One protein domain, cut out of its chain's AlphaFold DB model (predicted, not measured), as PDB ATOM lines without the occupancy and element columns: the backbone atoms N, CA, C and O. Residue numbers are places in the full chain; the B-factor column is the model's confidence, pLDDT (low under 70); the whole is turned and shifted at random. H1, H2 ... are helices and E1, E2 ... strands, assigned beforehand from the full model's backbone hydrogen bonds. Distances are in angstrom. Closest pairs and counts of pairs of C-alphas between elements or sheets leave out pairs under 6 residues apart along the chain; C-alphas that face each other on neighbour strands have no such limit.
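AT A GLANCE: This is residues 263 to 341 and 356 to 375 of the 543 residues of the protein "EF-hand domain-containing protein" of Phytophthora parasitica (UniProt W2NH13). A small, twisted four-stranded sheet sits at one end of a bundle of four helices, which extend away from it. The helical hairpin of H1 and H2 makes the middle of the bundle, with H3 on one side of it and H4 on the other. The printed part has 99 residues, with four named helices and four named strands in the order E1 H1 H2 E2 E3 H3 E4 H4; the sheet runs E1 E4 E2 E3, antiparallel throughout, and the class is mixed, helices and strands. The whole is compact, with a radius of gyration of the C-alphas of 13.2 A and spans of 38 by 31 by 23 A.

HOW THE PARTS SIT: The sheet is made of E1, residues 273 to 275, E4, residues 357 to 361, E2, residues 306 to 309, and E3, residues 314 to 316. It is only just strongly twisted, with C-alphas up to 4.1 A off its best plane. Across E1 and E4, N 360 and O 274 are 2.8 A apart, within hydrogen-bond range. Across E4 and E2, N 309 and O 357 are 2.8 A apart, and across the hairpin E2 and E3, N 315 and O 308 are 2.9 A apart, both within range. H1, residues 276 to 286, is on the sheet at a height of 10.7 A. H2, residues 292 to 305, H3, residues 321 to 336, and H4, residues 362 to 375, only graze the sheet. E1, H1 H2 and E2 form a split strand-helix-strand unit, two strands of one sheet that are not neighbours, with helices between them along the chain and E4 between them in the sheet, and its crossover is right-handed. H1 and H2, a hairpin, touch at Ile 280 and Cys 299, their closest C-alphas, 6.2 A apart, at a tilt of 35.5 degrees, only just steep, opposite ways. H1 touches H3 with the closest C-alphas, Asp 277 and Val 331, 5.8 A apart, at a steep tilt of 42 degrees, the same way. H2 and H4 touch at a shallow tilt of 27 degrees, opposite ways; their closest C-alphas, Tyr 298 and Leu 368, are 6.4 A apart. H3 and H4 are apart. Every O i to N i+4 pair is within hydrogen-bond range in H1 and H3, against 7 of 10 in H2 and 9 of 10 in H4.

IN THESE COORDINATES: E1 begins at C-alpha 273 (-5.179, 29.311, 24.816) and is 7.1 A long; E2 measures 9.7 A, E3 6.7 A and E4 13.2 A. H1 measures 15.7 A, H2 20.8 A and H3 22.3 A, from C-alpha 321 (3.189, 20.186, 12.482). H4, 21.0 A, ends at C-alpha 375 (-0.707, 7.500, 38.468).

THE WHOLE: The two C-alphas farthest apart, those of His 312 and Gln 375, are 38.7 A apart. Residues 342 to 355 are not printed, and C-alphas 341 and 356 stand 19.8 A apart across this cut, in the link from H3 to E4. The links that are printed whole are tight. Mean pLDDT of the printed part is 84.0, and it is under 70 at residues 318 to 319 and 335 to 341.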
ATOM      1  N   HIS A 263      -1.548  37.335  27.097       85.00
ATOM      2  CA  HIS A 263      -1.037  36.026  27.515       85.00
ATOM      3  C   HIS A 263      -2.065  34.935  27.235       85.00
ATOM      4  O   HIS A 263      -1.759  33.944  26.581       85.00
ATOM      5  N   VAL A 264      -3.303  35.172  27.665       86.38
ATOM      6  CA  VAL A 264      -4.438  34.304  27.369       86.38
ATOM      7  C   VAL A 264      -5.082  34.773  26.075       86.38
ATOM      8  O   VAL A 264      -5.479  35.928  25.960       86.38
ATOM      9  N   VAL A 265      -5.193  33.871  25.109       86.81
ATOM     10  CA  VAL A 265      -5.917  34.094  23.860       86.81
ATOM     11  C   VAL A 265      -7.274  33.422  23.955       86.81
ATOM     12  O   VAL A 265      -7.364  32.221  24.217       86.81
ATOM     13  N   GLN A 266      -8.328  34.182  23.686       86.62
ATOM     14  CA  GLN A 266      -9.697  33.684  23.645       86.62
ATOM     15  C   GLN A 266     -10.371  34.174  22.358       86.62
ATOM     16  O   GLN A 266     -10.992  35.230  22.333       86.62
ATOM     17  N   VAL A 267     -10.195  33.419  21.268       79.44
ATOM     18  CA  VAL A 267     -10.877  33.689  19.983       79.44
ATOM     19  C   VAL A 267     -12.279  33.075  19.977       79.44
ATOM     20  O   VAL A 267     -13.228  33.688  19.503       79.44
ATOM     21  N   GLU A 268     -12.417  31.876  20.546       80.88
ATOM     22  CA  GLU A 268     -13.700  31.203  20.758       80.88
ATOM     23  C   GLU A 268     -14.155  31.412  22.208       80.88
ATOM     24  O   GLU A 268     -13.354  31.333  23.138       80.88
ATOM     25  N   SER A 269     -15.458  31.583  22.430       80.38
ATOM     26  CA  SER A 269     -16.066  31.685  23.770       80.38
ATOM     27  C   SER A 269     -15.796  30.460  24.659       80.38
ATOM     28  O   SER A 269     -15.835  30.562  25.882       80.38
ATOM     29  N   THR A 270     -15.502  29.305  24.055       82.69
ATOM     30  CA  THR A 270     -15.417  28.002  24.734       82.69
ATOM     31  C   THR A 270     -13.998  27.527  25.053       82.69
ATOM     32  O   THR A 270     -13.841  26.555  25.797       82.69
ATOM     33  N   LYS A 271     -12.962  28.174  24.503       87.50
ATOM     34  CA  LYS A 271     -11.566  27.741  24.658       87.50
ATOM     35  C   LYS A 271     -10.656  28.905  25.005       87.50
ATOM     36  O   LYS A 271     -10.711  29.961  24.381       87.50
ATOM     37  N   LYS A 272      -9.758  28.652  25.951       91.12
ATOM     38  CA  LYS A 272      -8.656  29.544  26.299       91.12
ATOM     39  C   LYS A 272      -7.348  28.910  25.873       91.12
ATOM     40  O   LYS A 272      -7.148  27.707  26.045       91.12
ATOM     41  N   TRP A 273      -6.465  29.736  25.337       92.38
ATOM     42  CA  TRP A 273      -5.179  29.311  24.816       92.38
ATOM     43  C   TRP A 273      -4.059  30.102  25.476       92.38
ATOM     44  O   TRP A 273      -4.208  31.296  25.733       92.38
ATOM     45  N   VAL A 274      -2.934  29.445  25.723       92.62
ATOM     46  CA  VAL A 274      -1.722  30.054  26.292       92.62
ATOM     47  C   VAL A 274      -0.509  29.695  25.435       92.62
ATOM     48  O   VAL A 274      -0.576  28.713  24.692       92.62
ATOM     49  N   PRO A 275       0.594  30.459  25.494       91.75
ATOM     50  CA  PRO A 275       1.831  30.106  24.810       91.75
ATOM     51  C   PRO A 275       2.284  28.675  25.132       91.75
ATOM     52  O   PRO A 275       2.156  28.210  26.267       91.75
ATOM     53  N   LEU A 276       2.778  27.963  24.116       90.44
ATOM     54  CA  LEU A 276       3.177  26.560  24.248       90.44
ATOM     55  C   LEU A 276       4.286  26.357  25.290       90.44
ATOM     56  O   LEU A 276       4.250  25.392  26.050       90.44
ATOM     57  N   ASP A 277       5.248  27.275  25.342       89.12
ATOM     58  CA  ASP A 277       6.316  27.280  26.336       89.12
ATOM     59  C   ASP A 277       5.759  27.356  27.759       89.12
ATOM     60  O   ASP A 277       6.091  26.517  28.593       89.12
ATOM     61  N   HIS A 278       4.823  28.278  28.000       90.12
ATOM     62  CA  HIS A 278       4.142  28.425  29.286       90.12
ATOM     63  C   HIS A 278       3.377  27.161  29.685       90.12
ATOM     64  O   HIS A 278       3.485  26.704  30.822       90.12
ATOM     65  N   ALA A 279       2.633  26.566  28.747       92.19
ATOM     66  CA  ALA A 279       1.884  25.336  28.994       92.19
ATOM     67  C   ALA A 279       2.793  24.176  29.427       92.19
ATOM     68  O   ALA A 279       2.475  23.474  30.386       92.19
ATOM     69  N   ILE A 280       3.930  23.992  28.747       91.81
ATOM     70  CA  ILE A 280       4.892  22.927  29.060       91.81
ATOM     71  C   ILE A 280       5.592  23.199  30.387       91.81
ATOM     72  O   ILE A 280       5.746  22.272  31.177       91.81
ATOM     73  N   THR A 281       5.981  24.447  30.668       90.38
ATOM     74  CA  THR A 281       6.606  24.809  31.948       90.38
ATOM     75  C   THR A 281       5.693  24.480  33.122       90.38
ATOM     76  O   THR A 281       6.140  23.827  34.065       90.38
ATOM     77  N   VAL A 282       4.414  24.867  33.059       91.19
ATOM     78  CA  VAL A 282       3.467  24.562  34.138       91.19
ATOM     79  C   VAL A 282       3.197  23.060  34.223       91.19
ATOM     80  O   VAL A 282       3.268  22.500  35.314       91.19
ATOM     81  N   LEU A 283       2.951  22.380  33.096       91.81
ATOM     82  CA  LEU A 283       2.715  20.933  33.096       91.81
ATOM     83  C   LEU A 283       3.892  20.176  33.727       91.81
ATOM     84  O   LEU A 283       3.680  19.391  34.646       91.81
ATOM     85  N   ARG A 284       5.125  20.475  33.298       90.12
ATOM     86  CA  ARG A 284       6.350  19.852  33.814       90.12
ATOM     87  C   ARG A 284       6.574  20.150  35.295       90.12
ATOM     88  O   ARG A 284       7.036  19.272  36.016       90.12
ATOM     89  N   TRP A 285       6.243  21.359  35.753       89.94
ATOM     90  CA  TRP A 285       6.351  21.738  37.163       89.94
ATOM     91  C   TRP A 285       5.447  20.886  38.055       89.94
ATOM     92  O   TRP A 285       5.918  20.294  39.024       89.94
ATOM     93  N   TYR A 286       4.166  20.781  37.700       88.75
ATOM     94  CA  TYR A 286       3.188  20.016  38.476       88.75
ATOM     95  C   TYR A 286       3.294  18.499  38.254       88.75
ATOM     96  O   TYR A 286       2.725  17.737  39.030       88.75
ATOM     97  N   SER A 287       4.031  18.033  37.240       89.06
ATOM     98  CA  SER A 287       4.293  16.609  37.001       89.06
ATOM     99  C   SER A 287       5.700  16.154  37.411       89.06
ATOM    100  O   SER A 287       6.031  14.992  37.190       89.06
ATOM    101  N   SER A 288       6.541  17.021  37.992       85.81
ATOM    102  CA  SER A 288       7.976  16.754  38.240       85.81
ATOM    103  C   SER A 288       8.264  15.597  39.203       85.81
ATOM    104  O   SER A 288       9.378  15.104  39.304       85.81
ATOM    105  N   CYS A 289       7.255  15.217  39.966       82.31
ATOM    106  CA  CYS A 289       7.198  14.073  40.868       82.31
ATOM    107  C   CYS A 289       7.091  12.708  40.163       82.31
ATOM    108  O   CYS A 289       7.190  11.680  40.827       82.31
ATOM    109  N   LEU A 290       6.788  12.688  38.862       85.06
ATOM    110  CA  LEU A 290       6.690  11.471  38.058       85.06
ATOM    111  C   LEU A 290       8.053  11.128  37.435       85.06
ATOM    112  O   LEU A 290       8.904  12.009  37.312       85.06
ATOM    113  N   PRO A 291       8.263   9.877  36.984       86.19
ATOM    114  CA  PRO A 291       9.427   9.531  36.175       86.19
ATOM    115  C   PRO A 291       9.537  10.424  34.929       86.19
ATOM    116  O   PRO A 291       8.525  10.757  34.308       86.19
ATOM    117  N   GLU A 292      10.762  10.773  34.535       87.00
ATOM    118  CA  GLU A 292      11.024  11.679  33.403       87.00
ATOM    119  C   GLU A 292      10.418  11.168  32.082       87.00
ATOM    120  O   GLU A 292       9.947  11.962  31.265       87.00
ATOM    121  N   ASP A 293      10.324   9.847  31.904       87.81
ATOM    122  CA  ASP A 293       9.660   9.228  30.752       87.81
ATOM    123  C   ASP A 293       8.157   9.549  30.709       87.81
ATOM    124  O   ASP A 293       7.624   9.909  29.654       87.81
ATOM    125  N   SER A 294       7.478   9.498  31.862       87.50
ATOM    126  CA  SER A 294       6.067   9.878  31.991       87.50
ATOM    127  C   SER A 294       5.880  11.373  31.740       87.50
ATOM    128  O   SER A 294       4.992  11.762  30.981       87.50
ATOM    129  N   ILE A 295       6.739  12.222  32.313       87.88
ATOM    130  CA  ILE A 295       6.715  13.676  32.083       87.88
ATOM    131  C   ILE A 295       6.848  13.971  30.586       87.88
ATOM    132  O   ILE A 295       6.018  14.669  30.000       87.88
ATOM    133  N   SER A 296       7.858  13.382  29.945       88.25
ATOM    134  CA  SER A 296       8.106  13.515  28.512       88.25
ATOM    135  C   SER A 296       6.925  13.036  27.671       88.25
ATOM    136  O   SER A 296       6.584  13.675  26.673       88.25
ATOM    137  N   TYR A 297       6.269  11.944  28.069       90.94
ATOM    138  CA  TYR A 297       5.069  11.437  27.410       90.94
ATOM    139  C   TYR A 297       3.914  12.451  27.454       90.94
ATOM    140  O   TYR A 297       3.380  12.806  26.399       90.94
ATOM    141  N   TYR A 298       3.558  12.973  28.633       90.06
ATOM    142  CA  TYR A 298       2.464  13.947  28.764       90.06
ATOM    143  C   TYR A 298       2.787  15.288  28.099       90.06
ATOM    144  O   TYR A 298       1.932  15.838  27.403       90.06
ATOM    145  N   CYS A 299       4.024  15.781  28.215       88.69
ATOM    146  CA  CYS A 299       4.462  16.979  27.501       88.69
ATOM    147  C   CYS A 299       4.328  16.802  25.983       88.69
ATOM    148  O   CYS A 299       3.788  17.677  25.311       88.69
ATOM    149  N   ARG A 300       4.719  15.648  25.421       88.94
ATOM    150  CA  ARG A 300       4.541  15.363  23.984       88.94
ATOM    151  C   ARG A 300       3.073  15.318  23.564       88.94
ATOM    152  O   ARG A 300       2.761  15.745  22.456       88.94
ATOM    153  N   GLN A 301       2.156  14.884  24.430       89.62
ATOM    154  CA  GLN A 301       0.722  14.919  24.122       89.62
ATOM    155  C   GLN A 301       0.163  16.341  23.954       89.62
ATOM    156  O   GLN A 301      -0.858  16.520  23.281       89.62
ATOM    157  N   VAL A 302       0.835  17.364  24.496       89.81
ATOM    158  CA  VAL A 302       0.456  18.767  24.272       89.81
ATOM    159  C   VAL A 302       0.553  19.130  22.786       89.81
ATOM    160  O   VAL A 302      -0.303  19.879  22.324       89.81
ATOM    161  N   GLU A 303       1.477  18.534  22.012       86.19
ATOM    162  CA  GLU A 303       1.640  18.764  20.558       86.19
ATOM    163  C   GLU A 303       0.309  18.631  19.802       86.19
ATOM    164  O   GLU A 303       0.005  19.428  18.914       86.19
ATOM    165  N   HIS A 304      -0.521  17.659  20.191       86.69
ATOM    166  CA  HIS A 304      -1.806  17.375  19.551       86.69
ATOM    167  C   HIS A 304      -2.922  18.365  19.905       86.69
ATOM    168  O   HIS A 304      -3.970  18.346  19.268       86.69
ATOM    169  N   ASN A 305      -2.706  19.225  20.901       89.31
ATOM    170  CA  ASN A 305      -3.678  20.195  21.404       89.31
ATOM    171  C   ASN A 305      -3.188  21.640  21.194       89.31
ATOM    172  O   ASN A 305      -3.480  22.526  22.002       89.31
ATOM    173  N   THR A 306      -2.416  21.863  20.126       90.12
ATOM    174  CA  THR A 306      -1.861  23.171  19.762       90.12
ATOM    175  C   THR A 306      -2.595  23.823  18.592       90.12
ATOM    176  O   THR A 306      -3.258  23.156  17.799       90.12
ATOM    177  N   ALA A 307      -2.460  25.144  18.484       89.00
ATOM    178  CA  ALA A 307      -2.914  25.970  17.371       89.00
ATOM    179  C   ALA A 307      -1.881  27.067  17.073       89.00
ATOM    180  O   ALA A 307      -1.041  27.388  17.918       89.00
ATOM    181  N   ILE A 308      -1.931  27.653  15.874       88.38
ATOM    182  CA  ILE A 308      -1.084  28.796  15.509       88.38
ATOM    183  C   ILE A 308      -1.924  30.067  15.562       88.38
ATOM    184  O   ILE A 308      -2.945  30.171  14.880       88.38
ATOM    185  N   TYR A 309      -1.477  31.034  16.360       86.75
ATOM    186  CA  TYR A 309      -2.109  32.337  16.523       86.75
ATOM    187  C   TYR A 309      -1.310  33.421  15.805       86.75
ATOM    188  O   TYR A 309      -0.155  33.675  16.150       86.75
ATOM    189  N   ASP A 310      -1.936  34.090  14.840       81.44
ATOM    190  CA  ASP A 310      -1.318  35.138  14.013       81.44
ATOM    191  C   ASP A 310      -1.560  36.574  14.523       81.44
ATOM    192  O   ASP A 310      -1.120  37.541  13.899       81.44
ATOM    193  N   GLY A 311      -2.255  36.724  15.657       76.75
ATOM    194  CA  GLY A 311      -2.662  38.017  16.215       76.75
ATOM    195  C   GLY A 311      -4.164  38.289  16.141       76.75
ATOM    196  O   GLY A 311      -4.654  39.116  16.910       76.75
ATOM    197  N   HIS A 312      -4.891  37.588  15.265       74.00
ATOM    198  CA  HIS A 312      -6.333  37.774  15.070       74.00
ATOM    199  C   HIS A 312      -7.107  36.459  14.922       74.00
ATOM    200  O   HIS A 312      -8.249  36.379  15.369       74.00
ATOM    201  N   THR A 313      -6.494  35.430  14.341       82.06
ATOM    202  CA  THR A 313      -7.134  34.152  14.022       82.06
ATOM    203  C   THR A 313      -6.318  32.994  14.588       82.06
ATOM    204  O   THR A 313      -5.089  33.051  14.682       82.06
ATOM    205  N   LEU A 314      -7.011  31.920  14.968       82.44
ATOM    206  CA  LEU A 314      -6.394  30.632  15.266       82.44
ATOM    207  C   LEU A 314      -6.485  29.740  14.034       82.44
ATOM    208  O   LEU A 314      -7.564  29.533  13.487       82.44
ATOM    209  N   THR A 315      -5.346  29.206  13.615       82.69
ATOM    210  CA  THR A 315      -5.262  28.250  12.510       82.69
ATOM    211  C   THR A 315      -4.890  26.873  13.041       82.69
ATOM    212  O   THR A 315      -4.027  26.732  13.917       82.69
ATOM    213  N   GLU A 316      -5.573  25.847  12.532       74.88
ATOM    214  CA  GLU A 316      -5.313  24.463  12.908       74.88
ATOM    215  C   GLU A 316      -3.949  23.998  12.374       74.88
ATOM    216  O   GLU A 316      -3.505  24.355  11.282       74.88
ATOM    217  N   VAL A 317      -3.270  23.159  13.153       73.69
ATOM    218  CA  VAL A 317      -1.878  22.740  12.923       73.69
ATOM    219  C   VAL A 317      -1.741  21.703  11.798       73.69
ATOM    220  O   VAL A 317      -0.627  21.298  11.467       73.69
ATOM    221  N   ALA A 318      -2.839  21.268  11.168       61.59
ATOM    222  CA  ALA A 318      -2.860  20.171  10.193       61.59
ATOM    223  C   ALA A 318      -1.799  20.303   9.073       61.59
ATOM    224  O   ALA A 318      -1.219  19.294   8.674       61.59
ATOM    225  N   GLY A 319      -1.463  21.528   8.647       61.59
ATOM    226  CA  GLY A 319      -0.416  21.803   7.650       61.59
ATOM    227  C   GLY A 319       0.962  22.211   8.195       61.59
ATOM    228  O   GLY A 319       1.901  22.332   7.415       61.59
ATOM    229  N   ASN A 320       1.117  22.432   9.506       73.38
ATOM    230  CA  ASN A 320       2.301  23.092  10.080       73.38
ATOM    231  C   ASN A 320       2.883  22.371  11.314       73.38
ATOM    232  O   ASN A 320       3.539  22.966  12.172       73.38
ATOM    233  N   ARG A 321       2.680  21.048  11.394       79.62
ATOM    234  CA  ARG A 321       3.189  20.186  12.482       79.62
ATOM    235  C   ARG A 321       4.705  20.269  12.673       79.62
ATOM    236  O   ARG A 321       5.191  20.041  13.774       79.62
ATOM    237  N   LEU A 322       5.465  20.593  11.624       83.06
ATOM    238  CA  LEU A 322       6.919  20.733  11.725       83.06
ATOM    239  C   LEU A 322       7.319  21.927  12.602       83.06
ATOM    240  O   LEU A 322       8.227  21.784  13.418       83.06
ATOM    241  N   ALA A 323       6.621  23.062  12.479       81.88
ATOM    242  CA  ALA A 323       6.854  24.236  13.316       81.88
ATOM    243  C   ALA A 323       6.537  23.932  14.786       81.88
ATOM    244  O   ALA A 323       7.346  24.227  15.662       81.88
ATOM    245  N   VAL A 324       5.420  23.241  15.047       84.06
ATOM    246  CA  VAL A 324       5.064  22.803  16.405       84.06
ATOM    247  C   VAL A 324       6.105  21.849  16.974       84.06
ATOM    248  O   VAL A 324       6.545  22.045  18.099       84.06
ATOM    249  N   ARG A 325       6.589  20.871  16.203       84.69
ATOM    250  CA  ARG A 325       7.657  19.964  16.658       84.69
ATOM    251  C   ARG A 325       8.977  20.672  16.925       84.69
ATOM    252  O   ARG A 325       9.675  20.298  17.864       84.69
ATOM    253  N   ALA A 326       9.347  21.643  16.093       84.44
ATOM    254  CA  ALA A 326      10.557  22.431  16.303       84.44
ATOM    255  C   ALA A 326      10.461  23.224  17.613       84.44
ATOM    256  O   ALA A 326      11.392  23.185  18.415       84.44
ATOM    257  N   GLU A 327       9.309  23.844  17.867       84.56
ATOM    258  CA  GLU A 327       9.061  24.597  19.094       84.56
ATOM    259  C   GLU A 327       8.960  23.692  20.327       84.56
ATOM    260  O   GLU A 327       9.606  23.966  21.333       84.56
ATOM    261  N   MET A 328       8.260  22.556  20.236       86.44
ATOM    262  CA  MET A 328       8.239  21.527  21.283       86.44
ATOM    263  C   MET A 328       9.657  21.089  21.649       86.44
ATOM    264  O   MET A 328      10.002  21.059  22.825       86.44
ATOM    265  N   ARG A 329      10.511  20.786  20.660       84.81
ATOM    266  CA  ARG A 329      11.916  20.422  20.914       84.81
ATOM    267  C   ARG A 329      12.674  21.558  21.587       84.81
ATOM    268  O   ARG A 329      13.390  21.304  22.546       84.81
ATOM    269  N   ARG A 330      12.507  22.794  21.109       86.62
ATOM    270  CA  ARG A 330      13.146  23.981  21.691       86.62
ATOM    271  C   ARG A 330      12.765  24.145  23.163       86.62
ATOM    272  O   ARG A 330      13.648  24.346  23.991       86.62
ATOM    273  N   VAL A 331      11.476  24.041  23.488       83.69
ATOM    274  CA  VAL A 331      10.976  24.188  24.861       83.69
ATOM    275  C   VAL A 331      11.420  23.025  25.743       83.69
ATOM    276  O   VAL A 331      11.924  23.267  26.835       83.69
ATOM    277  N   MET A 332      11.289  21.781  25.273       83.44
ATOM    278  CA  MET A 332      11.722  20.600  26.030       83.44
ATOM    279  C   MET A 332      13.216  20.685  26.373       83.44
ATOM    280  O   MET A 332      13.573  20.561  27.542       83.44
ATOM    281  N   LEU A 333      14.071  21.044  25.405       82.56
ATOM    282  CA  LEU A 333      15.508  21.248  25.630       82.56
ATOM    283  C   LEU A 333      15.808  22.417  26.580       82.56
ATOM    284  O   LEU A 333      16.688  22.308  27.429       82.56
ATOM    285  N   ALA A 334      15.080  23.534  26.467       76.31
ATOM    286  CA  ALA A 334      15.250  24.681  27.361       76.31
ATOM    287  C   ALA A 334      14.826  24.359  28.804       76.31
ATOM    288  O   ALA A 334      15.433  24.847  29.754       76.31
ATOM    289  N   SER A 335      13.805  23.516  28.971       66.81
ATOM    290  CA  SER A 335      13.370  23.050  30.288       66.81
ATOM    291  C   SER A 335      14.326  22.029  30.921       66.81
ATOM    292  O   SER A 335      14.376  21.942  32.142       66.81
ATOM    293  N   GLU A 336      15.109  21.303  30.116       66.62
ATOM    294  CA  GLU A 336      16.171  20.400  30.588       66.62
ATOM    295  C   GLU A 336      17.472  21.153  30.907       66.62
ATOM    296  O   GLU A 336      18.188  20.778  31.829       66.62
ATOM    297  N   ASN A 337      17.768  22.234  30.173       63.75
ATOM    298  CA  ASN A 337      18.982  23.039  30.323       63.75
ATOM    299  C   ASN A 337      18.677  24.550  30.249       63.75
ATOM    300  O   ASN A 337      18.798  25.160  29.177       63.75
ATOM    301  N   PRO A 338      18.361  25.193  31.391       57.31
ATOM    302  CA  PRO A 338      17.999  26.610  31.448       57.31
ATOM    303  C   PRO A 338      19.076  27.560  30.901       57.31
ATOM    304  O   PRO A 338      18.743  28.634  30.396       57.31
ATOM    305  N   GLU A 339      20.357  27.173  30.949       43.66
ATOM    306  CA  GLU A 339      21.483  27.989  30.466       43.66
ATOM    307  C   GLU A 339      21.570  28.088  28.933       43.66
ATOM    308  O   GLU A 339      22.079  29.079  28.405       43.66
ATOM    309  N   LEU A 340      21.009  27.126  28.192       46.34
ATOM    310  CA  LEU A 340      21.008  27.153  26.722       46.34
ATOM    311  C   LEU A 340      19.963  28.137  26.162       46.34
ATOM    312  O   LEU A 340      20.144  28.684  25.070       46.34
ATOM    313  N   SER A 341      18.916  28.436  26.941       44.47
ATOM    314  CA  SER A 341      17.799  29.332  26.595       44.47
ATOM    315  C   SER A 341      18.221  30.779  26.320       44.47
ATOM    316  O   SER A 341      17.563  31.483  25.553       44.47
ATOM    317  N   PRO A 356       3.728  34.718  14.207       77.06
ATOM    318  CA  PRO A 356       2.772  33.667  14.507       77.06
ATOM    319  C   PRO A 356       3.310  32.828  15.665       77.06
ATOM    320  O   PRO A 356       4.393  32.249  15.576       77.06
ATOM    321  N   ARG A 357       2.553  32.779  16.762       86.38
ATOM    322  CA  ARG A 357       2.930  32.059  17.982       86.38
ATOM    323  C   ARG A 357       2.168  30.751  18.085       86.38
ATOM    324  O   ARG A 357       0.985  30.684  17.750       86.38
ATOM    325  N   ILE A 358       2.837  29.721  18.583       88.88
ATOM    326  CA  ILE A 358       2.199  28.435  18.853       88.88
ATOM    327  C   ILE A 358       1.590  28.497  20.252       88.88
ATOM    328  O   ILE A 358       2.261  28.843  21.226       88.88
ATOM    329  N   VAL A 359       0.303  28.184  20.336       91.38
ATOM    330  CA  VAL A 359      -0.479  28.200  21.572       91.38
ATOM    331  C   VAL A 359      -1.057  26.816  21.857       91.38
ATOM    332  O   VAL A 359      -1.261  26.031  20.934       91.38
ATOM    333  N   ALA A 360      -1.330  26.520  23.124       92.19
ATOM    334  CA  ALA A 360      -1.910  25.266  23.597       92.19
ATOM    335  C   ALA A 360      -3.251  25.504  24.308       92.19
ATOM    336  O   ALA A 360      -3.419  26.513  25.000       92.19
ATOM    337  N   ASP A 361      -4.198  24.578  24.134       92.69
ATOM    338  CA  ASP A 361      -5.514  24.617  24.787       92.69
ATOM    339  C   ASP A 361      -5.366  24.360  26.297       92.69
ATOM    340  O   ASP A 361      -4.976  23.270  26.728       92.69
ATOM    341  N   VAL A 362      -5.720  25.361  27.107       93.12
ATOM    342  CA  VAL A 362      -5.605  25.328  28.575       93.12
ATOM    343  C   VAL A 362      -6.374  24.150  29.172       93.12
ATOM    344  O   VAL A 362      -5.874  23.460  30.059       93.12
ATOM    345  N   HIS A 363      -7.584  23.879  28.680       91.88
ATOM    346  CA  HIS A 363      -8.434  22.823  29.222       91.88
ATOM    347  C   HIS A 363      -7.876  21.432  28.916       91.88
ATOM    348  O   HIS A 363      -8.043  20.509  29.714       91.88
ATOM    349  N   LYS A 364      -7.207  21.266  27.769       91.75
ATOM    350  CA  LYS A 364      -6.535  20.010  27.405       91.75
ATOM    351  C   LYS A 364      -5.269  19.790  28.221       91.75
ATOM    352  O   LYS A 364      -5.054  18.673  28.677       91.75
ATOM    353  N   VAL A 365      -4.481  20.839  28.445       93.62
ATOM    354  CA  VAL A 365      -3.274  20.778  29.287       93.62
ATOM    355  C   VAL A 365      -3.636  20.393  30.722       93.62
ATOM    356  O   VAL A 365      -3.046  19.467  31.271       93.62
ATOM    357  N   LEU A 366      -4.661  21.025  31.303       94.06
ATOM    358  CA  LEU A 366      -5.143  20.675  32.642       94.06
ATOM    359  C   LEU A 366      -5.658  19.237  32.719       94.06
ATOM    360  O   LEU A 366      -5.399  18.548  33.699       94.06
ATOM    361  N   LYS A 367      -6.349  18.759  31.678       92.25
ATOM    362  CA  LYS A 367      -6.763  17.356  31.615       92.25
ATOM    363  C   LYS A 367      -5.552  16.415  31.620       92.25
ATOM    364  O   LYS A 367      -5.547  15.472  32.398       92.25
ATOM    365  N   LEU A 368      -4.538  16.682  30.793       92.50
ATOM    366  CA  LEU A 368      -3.312  15.876  30.757       92.50
ATOM    367  C   LEU A 368      -2.604  15.857  32.116       92.50
ATOM    368  O   LEU A 368      -2.091  14.815  32.508       92.50
ATOM    369  N   LEU A 369      -2.609  16.978  32.844       92.56
ATOM    370  CA  LEU A 369      -2.067  17.034  34.199       92.56
ATOM    371  C   LEU A 369      -2.834  16.108  35.156       92.56
ATOM    372  O   LEU A 369      -2.207  15.360  35.898       92.56
ATOM    373  N   MET A 370      -4.170  16.128  35.131       92.44
ATOM    374  CA  MET A 370      -4.979  15.237  35.977       92.44
ATOM    375  C   MET A 370      -4.734  13.766  35.629       92.44
ATOM    376  O   MET A 370      -4.427  12.977  36.519       92.44
ATOM    377  N   ASP A 371      -4.740  13.431  34.334       89.69
ATOM    378  CA  ASP A 371      -4.445  12.080  33.840       89.69
ATOM    379  C   ASP A 371      -3.024  11.617  34.253       89.69
ATOM    380  O   ASP A 371      -2.773  10.421  34.394       89.69
ATOM    381  N   ALA A 372      -2.070  12.540  34.424       88.62
ATOM    382  CA  ALA A 372      -0.714  12.243  34.897       88.62
ATOM    383  C   ALA A 372      -0.655  12.003  36.410       88.62
ATOM    384  O   ALA A 372       0.037  11.098  36.873       88.62
ATOM    385  N   LEU A 373      -1.383  12.806  37.187       88.31
ATOM    386  CA  LEU A 373      -1.393  12.729  38.647       88.31
ATOM    387  C   LEU A 373      -2.154  11.512  39.179       88.31
ATOM    388  O   LEU A 373      -1.799  11.008  40.241       88.31
ATOM    389  N   GLU A 374      -3.125  10.995  38.424       86.31
ATOM    390  CA  GLU A 374      -3.830   9.746  38.745       86.31
ATOM    391  C   GLU A 374      -2.878   8.564  38.961       86.31
ATOM    392  O   GLU A 374      -3.133   7.723  39.817       86.31
ATOM    393  N   GLN A 375      -1.725   8.544  38.282       80.44
ATOM    394  CA  GLN A 375      -0.707   7.500  38.468       80.44
ATOM    395  C   GLN A 375      -0.154   7.432  39.900       80.44
ATOM    396  O   GLN A 375       0.420   6.416  40.283       80.44
TER     397      GLN A 375